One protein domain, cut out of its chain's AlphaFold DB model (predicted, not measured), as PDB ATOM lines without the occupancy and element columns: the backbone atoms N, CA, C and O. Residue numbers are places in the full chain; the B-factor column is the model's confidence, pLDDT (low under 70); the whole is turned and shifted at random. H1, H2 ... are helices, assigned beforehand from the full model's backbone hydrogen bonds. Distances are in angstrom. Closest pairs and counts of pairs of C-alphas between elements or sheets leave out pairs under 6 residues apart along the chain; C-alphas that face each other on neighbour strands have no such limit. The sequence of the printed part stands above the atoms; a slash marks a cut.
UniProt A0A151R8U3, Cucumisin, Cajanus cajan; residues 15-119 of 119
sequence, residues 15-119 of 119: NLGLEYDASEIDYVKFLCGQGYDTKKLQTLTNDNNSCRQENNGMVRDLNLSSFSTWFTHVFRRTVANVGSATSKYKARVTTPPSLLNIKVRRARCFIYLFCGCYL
ATOM      1  N   ASN A  15     335.636 162.377 348.974       51.38
ATOM      2  CA  ASN A  15     334.751 163.140 349.865       51.38
ATOM      3  C   ASN A  15     333.510 163.657 349.123       51.38
ATOM      4  O   ASN A  15     333.092 164.807 349.297       51.38
ATOM      5  N   LEU A  16     332.909 162.825 348.272       57.75
ATOM      6  CA  LEU A  16     331.616 163.160 347.694       57.75
ATOM      7  C   LEU A  16     330.592 163.238 348.827       57.75
ATOM      8  O   LEU A  16     330.256 162.247 349.446       57.75
ATOM      9  N   GLY A  17     330.077 164.430 349.123       68.06
ATOM     10  CA  GLY A  17     328.968 164.563 350.070       68.06
ATOM     11  C   GLY A  17     327.650 164.004 349.520       68.06
ATOM     12  O   GLY A  17     326.685 163.860 350.258       68.06
ATOM     13  N   LEU A  18     327.593 163.716 348.219       73.56
ATOM     14  CA  LEU A  18     326.402 163.292 347.502       73.56
ATOM     15  C   LEU A  18     326.745 162.220 346.464       73.56
ATOM     16  O   LEU A  18     327.657 162.416 345.664       73.56
ATOM     17  N   GLU A  19     325.960 161.148 346.427       79.19
ATOM     18  CA  GLU A  19     326.130 160.024 345.506       79.19
ATOM     19  C   GLU A  19     324.829 159.700 344.762       79.19
ATOM     20  O   GLU A  19     323.726 159.794 345.310       79.19
ATOM     21  N   TYR A  20     324.960 159.329 343.487       78.50
ATOM     22  CA  TYR A  20     323.872 158.790 342.678       78.50
ATOM     23  C   TYR A  20     323.981 157.269 342.685       78.50
ATOM     24  O   TYR A  20     324.755 156.709 341.917       78.50
ATOM     25  N   ASP A  21     323.211 156.624 343.554       80.62
ATOM     26  CA  ASP A  21     323.205 155.166 343.653       80.62
ATOM     27  C   ASP A  21     322.262 154.540 342.610       80.62
ATOM     28  O   ASP A  21     321.166 155.057 342.355       80.62
ATOM     29  N   ALA A  22     322.694 153.443 341.994       85.94
ATOM     30  CA  ALA A  22     321.927 152.651 341.041       85.94
ATOM     31  C   ALA A  22     322.256 151.168 341.238       85.94
ATOM     32  O   ALA A  22     323.409 150.754 341.135       85.94
ATOM     33  N   SER A  23     321.222 150.362 341.475       87.12
ATOM     34  CA  SER A  23     321.375 148.922 341.675       87.12
ATOM     35  C   SER A  23     321.486 148.169 340.347       87.12
ATOM     36  O   SER A  23     321.063 148.656 339.296       87.12
ATOM     37  N   GLU A  24     321.966 146.927 340.386       87.75
ATOM     38  CA  GLU A  24     321.995 146.027 339.220       87.75
ATOM     39  C   GLU A  24     320.613 145.880 338.561       87.75
ATOM     40  O   GLU A  24     320.482 145.879 337.335       87.75
ATOM     41  N   ILE A  25     319.549 145.847 339.371       87.56
ATOM     42  CA  ILE A  25     318.164 145.764 338.895       87.56
ATOM     43  C   ILE A  25     317.782 147.012 338.087       87.56
ATOM     44  O   ILE A  25     317.014 146.915 337.127       87.56
ATOM     45  N   ASP A  26     318.310 148.184 338.437       88.38
ATOM     46  CA  ASP A  26     318.054 149.416 337.692       88.38
ATOM     47  C   ASP A  26     318.724 149.382 336.314       88.38
ATOM     48  O   ASP A  26     318.129 149.835 335.333       88.38
ATOM     49  N   TYR A  27     319.898 148.752 336.203       88.75
ATOM     50  CA  TYR A  27     320.550 148.488 334.918       88.75
ATOM     51  C   TYR A  27     319.791 147.457 334.078       88.75
ATOM     52  O   TYR A  27     319.614 147.666 332.878       88.75
ATOM     53  N   VAL A  28     319.269 146.391 334.691       90.50
ATOM     54  CA  VAL A  28     318.386 145.437 333.998       90.50
ATOM     55  C   VAL A  28     317.161 146.159 333.436       90.50
ATOM     56  O   VAL A  28     316.862 146.030 332.249       90.50
ATOM     57  N   LYS A  29     316.489 146.981 334.253       90.94
ATOM     58  CA  LYS A  29     315.323 147.761 333.813       90.94
ATOM     59  C   LYS A  29     315.659 148.722 332.683       90.94
ATOM     60  O   LYS A  29     314.881 148.863 331.744       90.94
ATOM     61  N   PHE A  30     316.815 149.372 332.771       90.69
ATOM     62  CA  PHE A  30     317.321 150.270 331.745       90.69
ATOM     63  C   PHE A  30     317.542 149.550 330.412       90.69
ATOM     64  O   PHE A  30     317.069 150.030 329.383       90.69
ATOM     65  N   LEU A  31     318.208 148.392 330.425       91.50
ATOM     66  CA  LEU A  31     318.466 147.593 329.223       91.50
ATOM     67  C   LEU A  31     317.160 147.073 328.609       91.50
ATOM     68  O   LEU A  31     316.947 147.220 327.405       91.50
ATOM     69  N   CYS A  32     316.241 146.558 329.427       90.81
ATOM     70  CA  CYS A  32     314.911 146.159 328.962       90.81
ATOM     71  C   CYS A  32     314.145 147.342 328.344       90.81
ATOM     72  O   CYS A  32     313.591 147.212 327.252       90.81
ATOM     73  N   GLY A  33     314.211 148.518 328.976       89.69
ATOM     74  CA  GLY A  33     313.653 149.780 328.482       89.69
ATOM     75  C   GLY A  33     314.220 150.257 327.148       89.69
ATOM     76  O   GLY A  33     313.536 150.949 326.394       89.69
ATOM     77  N   GLN A  34     315.463 149.887 326.832       89.12
ATOM     78  CA  GLN A  34     316.083 150.164 325.534       89.12
ATOM     79  C   GLN A  34     315.619 149.209 324.426       89.12
ATOM     80  O   GLN A  34     315.951 149.432 323.262       89.12
ATOM     81  N   GLY A  35     314.862 148.162 324.762       90.06
ATOM     82  CA  GLY A  35     314.405 147.149 323.813       90.06
ATOM     83  C   GLY A  35     315.311 145.922 323.725       90.06
ATOM     84  O   GLY A  35     315.260 145.203 322.725       90.06
ATOM     85  N   TYR A  36     316.143 145.661 324.739       90.88
ATOM     86  CA  TYR A  36     316.845 144.381 324.826       90.88
ATOM     87  C   TYR A  36     315.837 143.254 325.058       90.88
ATOM     88  O   TYR A  36     314.947 143.352 325.902       90.88
ATOM     89  N   ASP A  37     315.998 142.165 324.310       90.38
ATOM     90  CA  ASP A  37     315.305 140.917 324.597       90.38
ATOM     91  C   ASP A  37     316.027 140.148 325.716       90.38
ATOM     92  O   ASP A  37     317.205 140.376 326.007       90.38
ATOM     93  N   THR A  38     315.316 139.212 326.347       91.75
ATOM     94  CA  THR A  38     315.857 138.402 327.447       91.75
ATOM     95  C   THR A  38     317.142 137.669 327.061       91.75
ATOM     96  O   THR A  38     318.045 137.586 327.882       91.75
ATOM     97  N   LYS A  39     317.278 137.183 325.820       92.94
ATOM     98  CA  LYS A  39     318.490 136.458 325.406       92.94
ATOM     99  C   LYS A  39     319.703 137.383 325.384       92.94
ATOM    100  O   LYS A  39     320.741 137.034 325.931       92.94
ATOM    101  N   LYS A  40     319.571 138.574 324.795       93.00
ATOM    102  CA  LYS A  40     320.644 139.580 324.756       93.00
ATOM    103  C   LYS A  40     321.010 140.072 326.148       93.00
ATOM    104  O   LYS A  40     322.191 140.254 326.418       93.00
ATOM    105  N   LEU A  41     320.012 140.271 327.011       93.12
ATOM    106  CA  LEU A  41     320.240 140.648 328.401       93.12
ATOM    107  C   LEU A  41     321.091 139.589 329.114       93.12
ATOM    108  O   LEU A  41     322.134 139.932 329.654       93.12
ATOM    109  N   GLN A  42     320.688 138.318 329.048       93.31
ATOM    110  CA  GLN A  42     321.389 137.211 329.705       93.31
ATOM    111  C   GLN A  42     322.812 137.030 329.176       93.31
ATOM    112  O   GLN A  42     323.731 136.817 329.958       93.31
ATOM    113  N   THR A  43     323.021 137.179 327.865       93.50
ATOM    114  CA  THR A  43     324.369 137.147 327.279       93.50
ATOM    115  C   THR A  43     325.250 138.287 327.795       93.50
ATOM    116  O   THR A  43     326.449 138.096 327.969       93.50
ATOM    117  N   LEU A  44     324.679 139.474 328.021       90.38
ATOM    118  CA  LEU A  44     325.430 140.648 328.463       90.38
ATOM    119  C   LEU A  44     325.729 140.620 329.965       90.38
ATOM    120  O   LEU A  44     326.844 140.940 330.366       90.38
ATOM    121  N   THR A  45     324.739 140.277 330.790       88.00
ATOM    122  CA  THR A  45     324.879 140.278 332.252       88.00
ATOM    123  C   THR A  45     325.445 138.968 332.785       88.00
ATOM    124  O   THR A  45     325.897 138.933 333.919       88.00
ATOM    125  N   ASN A  46     325.425 137.898 331.982       89.00
ATOM    126  CA  ASN A  46     325.755 136.533 332.399       89.00
ATOM    127  C   ASN A  46     324.920 136.046 333.603       89.00
ATOM    128  O   ASN A  46     325.358 135.200 334.378       89.00
ATOM    129  N   ASP A  47     323.696 136.567 333.721       86.81
ATOM    130  CA  ASP A  47     322.739 136.252 334.783       86.81
ATOM    131  C   ASP A  47     321.426 135.757 334.189       86.81
ATOM    132  O   ASP A  47     321.102 136.047 333.041       86.81
ATOM    133  N   ASN A  48     320.591 135.107 335.002       89.69
ATOM    134  CA  ASN A  48     319.274 134.603 334.592       89.69
ATOM    135  C   ASN A  48     318.153 135.664 334.618       89.69
ATOM    136  O   ASN A  48     316.968 135.329 334.686       89.69
ATOM    137  N   ASN A  49     318.506 136.950 334.553       88.69
ATOM    138  CA  ASN A  49     317.533 138.036 334.493       88.69
ATOM    139  C   ASN A  49     316.734 137.987 333.177       88.69
ATOM    140  O   ASN A  49     317.223 137.544 332.140       88.69
ATOM    141  N   SER A  50     315.476 138.430 333.210       90.12
ATOM    142  CA  SER A  50     314.586 138.405 332.039       90.12
ATOM    143  C   SER A  50     313.813 139.701 331.905       90.12
ATOM    144  O   SER A  50     313.309 140.180 332.917       90.12
ATOM    145  N   CYS A  51     313.632 140.211 330.688       89.69
ATOM    146  CA  CYS A  51     312.772 141.366 330.450       89.69
ATOM    147  C   CYS A  51     311.296 140.943 330.462       89.69
ATOM    148  O   CYS A  51     310.856 140.108 329.674       89.69
ATOM    149  N   ARG A  52     310.532 141.522 331.384       86.62
ATOM    150  CA  ARG A  52     309.089 141.376 331.591       86.62
ATOM    151  C   ARG A  52     308.457 142.766 331.577       86.62
ATOM    152  O   ARG A  52     309.141 143.770 331.749       86.62
ATOM    153  N   GLN A  53     307.139 142.847 331.429       79.25
ATOM    154  CA  GLN A  53     306.436 144.137 331.491       79.25
ATOM    155  C   GLN A  53     306.712 144.898 332.800       79.25
ATOM    156  O   GLN A  53     306.825 146.117 332.792       79.25
ATOM    157  N   GLU A  54     306.898 144.170 333.902       78.38
ATOM    158  CA  GLU A  54     307.141 144.717 335.242       78.38
ATOM    159  C   GLU A  54     308.525 145.358 335.421       78.38
ATOM    160  O   GLU A  54     308.681 146.265 336.238       78.38
ATOM    161  N   ASN A  55     309.537 144.913 334.670       78.25
ATOM    162  CA  ASN A  55     310.885 145.482 334.715       78.25
ATOM    163  C   ASN A  55     311.238 146.249 333.437       78.25
ATOM    164  O   ASN A  55     312.401 146.550 333.197       78.25
ATOM    165  N   ASN A  56     310.238 146.619 332.639       80.00
ATOM    166  CA  ASN A  56     310.422 147.493 331.492       80.00
ATOM    167  C   ASN A  56     310.379 148.961 331.950       80.00
ATOM    168  O   ASN A  56     309.357 149.641 331.847       80.00
ATOM    169  N   GLY A  57     311.476 149.415 332.562       78.81
ATOM    170  CA  GLY A  57     311.610 150.789 333.048       78.81
ATOM    171  C   GLY A  57     311.837 151.779 331.906       78.81
ATOM    172  O   GLY A  57     312.321 151.409 330.837       78.81
ATOM    173  N   MET A  58     311.549 153.068 332.116       80.94
ATOM    174  CA  MET A  58     311.992 154.059 331.138       80.94
ATOM    175  C   MET A  58     313.514 154.179 331.223       80.94
ATOM    176  O   MET A  58     314.071 154.359 332.301       80.94
ATOM    177  N   VAL A  59     314.193 154.198 330.074       81.38
ATOM    178  CA  VAL A  59     315.654 154.412 329.955       81.38
ATOM    179  C   VAL A  59     316.135 155.632 330.759       81.38
ATOM    180  O   VAL A  59     317.273 155.717 331.211       81.38
ATOM    181  N   ARG A  60     315.249 156.608 330.955       76.44
ATOM    182  CA  ARG A  60     315.528 157.863 331.652       76.44
ATOM    183  C   ARG A  60     315.426 157.762 333.169       76.44
ATOM    184  O   ARG A  60     315.863 158.710 333.814       76.44
ATOM    185  N   ASP A  61     314.875 156.683 333.720       84.06
ATOM    186  CA  ASP A  61     314.691 156.486 335.164       84.06
ATOM    187  C   ASP A  61     315.967 156.006 335.860       84.06
ATOM    188  O   ASP A  61     316.085 156.163 337.073       84.06
ATOM    189  N   LEU A  62     316.948 155.502 335.100       86.88
ATOM    190  CA  LEU A  62     318.253 155.145 335.646       86.88
ATOM    191  C   LEU A  62     318.885 156.364 336.324       86.88
ATOM    192  O   LEU A  62     318.951 157.456 335.742       86.88
ATOM    193  N   ASN A  63     319.351 156.171 337.555       83.31
ATOM    194  CA  ASN A  63     319.843 157.235 338.413       83.31
ATOM    195  C   ASN A  63     321.268 157.675 338.038       83.31
ATOM    196  O   ASN A  63     322.209 157.529 338.801       83.31
ATOM    197  N   LEU A  64     321.435 158.209 336.830       81.38
ATOM    198  CA  LEU A  64     322.716 158.712 336.340       81.38
ATOM    199  C   LEU A  64     322.952 160.164 336.769       81.38
ATOM    200  O   LEU A  64     322.031 160.987 336.747       81.38
ATOM    201  N   SER A  65     324.218 160.493 337.031       76.81
ATOM    202  CA  SER A  65     324.703 161.854 337.314       76.81
ATOM    203  C   SER A  65     324.628 162.805 336.108       76.81
ATOM    204  O   SER A  65     324.843 164.010 336.245       76.81
ATOM    205  N   SER A  66     324.294 162.291 334.921       78.81
ATOM    206  CA  SER A  66     324.172 163.053 333.679       78.81
ATOM    207  C   SER A  66     322.752 163.027 333.109       78.81
ATOM    208  O   SER A  66     321.960 162.110 333.345       78.81
ATOM    209  N   PHE A  67     322.427 164.064 332.329       78.44
ATOM    210  CA  PHE A  67     321.119 164.231 331.702       78.44
ATOM    211  C   PHE A  67     321.278 164.459 330.196       78.44
ATOM    212  O   PHE A  67     322.079 165.282 329.740       78.44
ATOM    213  N   SER A  68     320.477 163.749 329.403       79.19
ATOM    214  CA  SER A  68     320.450 163.895 327.949       79.19
ATOM    215  C   SER A  68     319.021 163.816 327.433       79.19
ATOM    216  O   SER A  68     318.279 162.896 327.770       79.19
ATOM    217  N   THR A  69     318.627 164.801 326.630       79.75
ATOM    218  CA  THR A  69     317.321 164.850 325.975       79.75
ATOM    219  C   THR A  69     317.391 165.666 324.692       79.75
ATOM    220  O   THR A  69     318.208 166.579 324.579       79.75
ATOM    221  N   TRP A  70     316.507 165.347 323.750       78.12
ATOM    222  CA  TRP A  70     316.239 166.148 322.552       78.12
ATOM    223  C   TRP A  70     314.923 166.936 322.646       78.12
ATOM    224  O   TRP A  70     314.686 167.823 321.837       78.12
ATOM    225  N   PHE A  71     314.089 166.653 323.656       81.44
ATOM    226  CA  PHE A  71     312.779 167.281 323.866       81.44
ATOM    227  C   PHE A  71     312.562 167.674 325.335       81.44
ATOM    228  O   PHE A  71     313.308 167.259 326.228       81.44
ATOM    229  N   THR A  72     311.510 168.446 325.609       83.50
ATOM    230  CA  THR A  72     311.115 168.807 326.978       83.50
ATOM    231  C   THR A  72     310.706 167.570 327.767       83.50
ATOM    232  O   THR A  72     309.714 166.918 327.448       83.50
ATOM    233  N   HIS A  73     311.447 167.264 328.832       82.62
ATOM    234  CA  HIS A  73     311.171 166.121 329.694       82.62
ATOM    235  C   HIS A  73     311.529 166.401 331.151       82.62
ATOM    236  O   HIS A  73     312.367 167.245 331.463       82.62
ATOM    237  N   VAL A  74     310.883 165.652 332.045       84.12
ATOM    238  CA  VAL A  74     311.159 165.670 333.481       84.12
ATOM    239  C   VAL A  74     312.021 164.464 333.822       84.12
ATOM    240  O   VAL A  74     311.632 163.332 333.550       84.12
ATOM    241  N   PHE A  75     313.164 164.714 334.451       83.62
ATOM    242  CA  PHE A  75     314.030 163.670 334.984       83.62
ATOM    243  C   PHE A  75     313.850 163.557 336.492       83.62
ATOM    244  O   PHE A  75     313.806 164.566 337.198       83.62
ATOM    245  N   ARG A  76     313.762 162.322 336.985       83.75
ATOM    246  CA  ARG A  76     313.731 162.020 338.416       83.75
ATOM    247  C   ARG A  76     315.056 161.384 338.796       83.75
ATOM    248  O   ARG A  76     315.456 160.395 338.194       83.75
ATOM    249  N   ARG A  77     315.749 161.985 339.756       81.94
ATOM    250  CA  ARG A  77     317.002 161.469 340.301       81.94
ATOM    251  C   ARG A  77     316.924 161.449 341.810       81.94
ATOM    252  O   ARG A  77     316.310 162.339 342.405       81.94
ATOM    253  N   THR A  78     317.573 160.451 342.384       81.38
ATOM    254  CA  THR A  78     317.753 160.312 343.821       81.38
ATOM    255  C   THR A  78     319.220 160.548 344.110       81.38
ATOM    256  O   THR A  78     320.086 160.022 343.424       81.38
ATOM    257  N   VAL A  79     319.506 161.369 345.107       79.38
ATOM    258  CA  VAL A  79     320.880 161.620 345.524       79.38
ATOM    259  C   VAL A  79     320.957 161.289 347.003       79.38
ATOM    260  O   VAL A  79     320.164 161.813 347.792       79.38
ATOM    261  N   ALA A  80     321.858 160.383 347.356       79.19
ATOM    262  CA  ALA A  80     322.125 159.989 348.728       79.19
ATOM    263  C   ALA A  80     323.191 160.913 349.319       79.19
ATOM    264  O   ALA A  80     324.171 161.226 348.650       79.19
ATOM    265  N   ASN A  81     323.002 161.367 350.559       76.88
ATOM    266  CA  ASN A  81     324.067 162.039 351.301       76.88
ATOM    267  C   ASN A  81     324.983 160.969 351.891       76.88
ATOM    268  O   ASN A  81     324.552 160.229 352.774       76.88
ATOM    269  N   VAL A  82     326.217 160.907 351.401       78.12
ATOM    270  CA  VAL A  82     327.264 160.015 351.927       78.12
ATOM    271  C   VAL A  82     328.333 160.789 352.710       78.12
ATOM    272  O   VAL A  82     329.322 160.220 353.159       78.12
ATOM    273  N   GLY A  83     328.107 162.093 352.921       72.31
ATOM    274  CA  GLY A  83     328.887 162.954 353.806       72.31
ATOM    275  C   GLY A  83     328.205 163.193 355.159       72.31
ATOM    276  O   GLY A  83     327.431 162.381 355.661       72.31
ATOM    277  N   SER A  84     328.490 164.344 355.780       75.12
ATOM    278  CA  SER A  84     327.904 164.695 357.083       75.12
ATOM    279  C   SER A  84     326.378 164.809 357.010       75.12
ATOM    280  O   SER A  84     325.843 165.504 356.141       75.12
ATOM    281  N   ALA A  85     325.680 164.211 357.982       72.12
ATOM    282  CA  ALA A  85     324.218 164.209 358.079       72.12
ATOM    283  C   ALA A  85     323.596 165.619 358.145       72.12
ATOM    284  O   ALA A  85     322.450 165.807 357.745       72.12
ATOM    285  N   THR A  86     324.347 166.620 358.617       73.75
ATOM    286  CA  THR A  86     323.875 168.006 358.780       73.75
ATOM    287  C   THR A  86     324.122 168.894 357.559       73.75
ATOM    288  O   THR A  86     323.759 170.076 357.565       73.75
ATOM    289  N   SER A  87     324.723 168.350 356.500       68.56
ATOM    290  CA  SER A  87     325.037 169.094 355.283       68.56
ATOM    291  C   SER A  87     323.773 169.534 354.544       68.56
ATOM    292  O   SER A  87     322.846 168.753 354.322       68.56
ATOM    293  N   LYS A  88     323.745 170.799 354.112       71.06
ATOM    294  CA  LYS A  88     322.681 171.353 353.264       71.06
ATOM    295  C   LYS A  88     323.235 171.637 351.876       71.06
ATOM    296  O   LYS A  88     324.223 172.351 351.738       71.06
ATOM    297  N   TYR A  89     322.554 171.136 350.853       70.06
ATOM    298  CA  TYR A  89     322.970 171.283 349.459       70.06
ATOM    299  C   TYR A  89     321.984 172.163 348.692       70.06
ATOM    300  O   TYR A  89     320.767 172.011 348.815       70.06
ATOM    301  N   LYS A  90     322.505 173.085 347.876       67.69
ATOM    302  CA  LYS A  90     321.708 173.940 346.989       67.69
ATOM    303  C   LYS A  90     322.036 173.610 345.539       67.69
ATOM    304  O   LYS A  90     323.191 173.671 345.133       67.69
ATOM    305  N   ALA A  91     321.010 173.294 344.752       72.12
ATOM    306  CA  ALA A  91     321.183 173.053 343.326       72.12
ATOM    307  C   ALA A  91     321.578 174.355 342.611       72.12
ATOM    308  O   ALA A  91     320.881 175.368 342.718       72.12
ATOM    309  N   ARG A  92     322.679 174.311 341.856       72.62
ATOM    310  CA  ARG A  92     323.099 175.380 340.947       72.62
ATOM    311  C   ARG A  92     322.964 174.881 339.516       72.62
ATOM    312  O   ARG A  92     323.514 173.844 339.163       72.62
ATOM    313  N   VAL A  93     322.242 175.634 338.698       72.81
ATOM    314  CA  VAL A  93     322.059 175.338 337.277       72.81
ATOM    315  C   VAL A  93     322.842 176.367 336.480       72.81
ATOM    316  O   VAL A  93     322.645 177.565 336.664       72.81
ATOM    317  N   THR A  94     323.730 175.892 335.610       73.81
ATOM    318  CA  THR A  94     324.473 176.741 334.675       73.81
ATOM    319  C   THR A  94     324.076 176.329 333.269       73.81
ATOM    320  O   THR A  94     324.300 175.189 332.871       73.81
ATOM    321  N   THR A  95     323.448 177.237 332.531       69.62
ATOM    322  CA  THR A  95     323.019 177.012 331.148       69.62
ATOM    323  C   THR A  95     323.631 178.075 330.248       69.62
ATOM    324  O   THR A  95     323.674 179.236 330.661       69.62
ATOM    325  N   PRO A  96     324.043 177.730 329.016       72.56
ATOM    326  CA  PRO A  96     324.326 178.737 328.007       72.56
ATOM    327  C   PRO A  96     323.090 179.635 327.841       72.56
ATOM    328  O   PRO A  96     321.967 179.112 327.798       72.56
ATOM    329  N   PRO A  97     323.252 180.964 327.778       55.84
ATOM    330  CA  PRO A  97     322.124 181.854 327.556       55.84
ATOM    331  C   PRO A  97     321.500 181.514 326.197       55.84
ATOM    332  O   PRO A  97     322.224 181.441 325.211       55.84
ATOM    333  N   SER A  98     320.176 181.315 326.170       61.03
ATOM    334  CA  SER A  98     319.273 181.242 324.996       61.03
ATOM    335  C   SER A  98     318.764 179.894 324.453       61.03
ATOM    336  O   SER A  98     317.855 179.938 323.631       61.03
ATOM    337  N   LEU A  99     319.200 178.712 324.916       66.88
ATOM    338  CA  LEU A  99     318.740 177.446 324.288       66.88
ATOM    339  C   LEU A  99     317.922 176.502 325.178       66.88
ATOM    340  O   LEU A  99     317.215 175.640 324.661       66.88
ATOM    341  N   LEU A 100     318.011 176.618 326.505       71.50
ATOM    342  CA  LEU A 100     317.446 175.620 327.417       71.50
ATOM    343  C   LEU A 100     316.787 176.276 328.630       71.50
ATOM    344  O   LEU A 100     317.415 177.053 329.345       71.50
ATOM    345  N   ASN A 101     315.530 175.914 328.895       77.44
ATOM    346  CA  ASN A 101     314.849 176.241 330.145       77.44
ATOM    347  C   ASN A 101     314.968 175.046 331.099       77.44
ATOM    348  O   ASN A 101     314.341 174.008 330.887       77.44
ATOM    349  N   ILE A 102     315.801 175.180 332.132       77.50
ATOM    350  CA  ILE A 102     316.001 174.137 333.140       77.50
ATOM    351  C   ILE A 102     315.427 174.620 334.468       77.50
ATOM    352  O   ILE A 102     315.859 175.633 335.016       77.50
ATOM    353  N   LYS A 103     314.485 173.851 335.018       80.62
ATOM    354  CA  LYS A 103     313.890 174.103 336.331       80.62
ATOM    355  C   LYS A 103     314.078 172.896 337.239       80.62
ATOM    356  O   LYS A 103     313.604 171.805 336.939       80.62
ATOM    357  N   VAL A 104     314.715 173.117 338.386       77.69
ATOM    358  CA  VAL A 104     314.849 172.111 339.446       77.69
ATOM    359  C   VAL A 104     313.723 172.317 340.455       77.69
ATOM    360  O   VAL A 104     313.528 173.424 340.955       77.69
ATOM    361  N   ARG A 105     312.956 171.264 340.759       72.62
ATOM    362  CA  ARG A 105     311.868 171.309 341.750       72.62
ATOM    363  C   ARG A 105     312.196 170.367 342.907       72.62
ATOM    364  O   ARG A 105     312.378 169.188 342.650       72.62
ATOM    365  N   ARG A 106     312.261 170.922 344.132       62.56
ATOM    366  CA  ARG A 106     312.519 170.286 345.451       62.56
ATOM    367  C   ARG A 106     313.254 168.932 345.416       62.56
ATOM    368  O   ARG A 106     312.649 167.908 345.111       62.56
ATOM    369  N   ALA A 107     314.491 168.913 345.910       50.53
ATOM    370  CA  ALA A 107     315.135 167.689 346.379       50.53
ATOM    371  C   ALA A 107     314.421 167.213 347.658       50.53
ATOM    372  O   ALA A 107     314.462 167.887 348.687       50.53
ATOM    373  N   ARG A 108     313.705 166.086 347.600       42.41
ATOM    374  CA  ARG A 108     313.239 165.393 348.809       42.41
ATOM    375  C   ARG A 108     314.409 164.566 349.346       42.41
ATOM    376  O   ARG A 108     314.491 163.386 349.041       42.41
ATOM    377  N   CYS A 109     315.312 165.173 350.113       39.81
ATOM    378  CA  CYS A 109     316.241 164.399 350.940       39.81
ATOM    379  C   CYS A 109     315.563 164.166 352.292       39.81
ATOM    380  O   CYS A 109     315.504 165.063 353.129       39.81
ATOM    381  N   PHE A 110     314.984 162.979 352.466       29.25
ATOM    382  CA  PHE A 110     314.615 162.469 353.779       29.25
ATOM    383  C   PHE A 110     315.835 161.752 354.345       29.25
ATOM    384  O   PHE A 110     316.106 160.612 353.990       29.25
ATOM    385  N   ILE A 111     316.570 162.435 355.213       33.72
ATOM    386  CA  ILE A 111     317.402 161.786 356.222       33.72
ATOM    387  C   ILE A 111     316.891 162.336 357.549       33.72
ATOM    388  O   ILE A 111     316.599 163.527 357.660       33.72
ATOM    389  N   TYR A 112     316.618 161.426 358.479       30.19
ATOM    390  CA  TYR A 112     315.905 161.695 359.720       30.19
ATOM    391  C   TYR A 112     316.488 162.904 360.479       30.19
ATOM    392  O   TYR A 112     317.699 163.047 360.597       30.19
ATOM    393  N   LEU A 113     315.566 163.711 361.026       32.19
ATOM    394  CA  LEU A 113     315.710 164.934 361.836       32.19
ATOM    395  C   LEU A 113     315.903 166.285 361.097       32.19
ATOM    396  O   LEU A 113     316.982 166.681 360.676       32.19
ATOM    397  N   PHE A 114     314.782 167.024 361.085       29.36
ATOM    398  CA  PHE A 114     314.556 168.454 360.812       29.36
ATOM    399  C   PHE A 114     314.733 168.978 359.372       29.36
ATOM    400  O   PHE A 114     315.649 169.727 359.044       29.36
ATOM    401  N   CYS A 115     313.712 168.727 358.541       26.20
ATOM    402  CA  CYS A 115     313.401 169.565 357.381       26.20
ATOM    403  C   CYS A 115     312.592 170.796 357.832       26.20
ATOM    404  O   CYS A 115     311.375 170.732 357.982       26.20
ATOM    405  N   GLY A 116     313.275 171.918 358.065       25.47
ATOM    406  CA  GLY A 116     312.649 173.238 358.162       25.47
ATOM    407  C   GLY A 116     312.706 173.946 356.808       25.47
ATOM    408  O   GLY A 116     313.791 174.300 356.347       25.47
ATOM    409  N   CYS A 117     311.551 174.148 356.169       26.45
ATOM    410  CA  CYS A 117     311.389 175.131 355.095       26.45
ATOM    411  C   CYS A 117     311.325 176.527 355.726       26.45
ATOM    412  O   CYS A 117     310.441 176.756 356.545       26.45
ATOM    413  N   TYR A 118     312.180 177.461 355.306       25.12
ATOM    414  CA  TYR A 118     311.929 178.887 355.517       25.12
ATOM    415  C   TYR A 118     312.031 179.633 354.182       25.12
ATOM    416  O   TYR A 118     313.062 179.548 353.518       25.12
ATOM    417  N   LEU A 119     310.876 180.239 353.856       31.31
ATOM    418  CA  LEU A 119     310.462 181.194 352.809       31.31
ATOM    419  C   LEU A 119     311.244 181.231 351.486       31.31
ATOM    420  O   LEU A 119     312.373 181.761 351.449       31.31
TER     421      LEU A 119
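Overview. This is residues 15 to 119 of the 119 residues of the protein "Cucumisin" of Cajanus cajan (UniProt A0A151R8U3). With little regular structure, the model is a small helical hairpin, H1 and H2, at one end of a long, loose run of loops, in which the chain goes out and back twice, turning near residues 71 and 99. A short antiparallel pairing ties residues 18 to 19 to residues 80 to 81. The printed part has 105 residues, with two named helices, H1 then H2, and no named strand; the class is all helix, with 18 residues in named elements. It is loose, with a radius of gyration of the C-alphas of 17.5 A and spans of 52 by 39 by 26 A.

Arrangement. H1, residues 24 to 33, and H2, residues 38 to 45, form a helical hairpin across a tight link of 4 residues. They touch, the closest C-alphas being those of Leu 31 and Leu 41, 7.2 A apart. They run opposite ways at a steep tilt of 41 degrees. In H1 and H2 every O i to N i+4 pair is within hydrogen-bond range.

Along the chain. H1 measures 14.1 A from C-alpha 24 at (321.995, 146.027, 339.220) to C-alpha 33. H2 measures 10.4 A and ends at C-alpha 45, (324.879, 140.278, 332.252).

Size, cuts and confidence. The C-alphas farthest apart, of Lys 39 and Leu 119, are 53.1 A apart. The printed part has no cut. Residues 46 to 119 hold no named element. Mean pLDDT of the printed part is 74.5; 23 residues are under 70, among them 106 to 119.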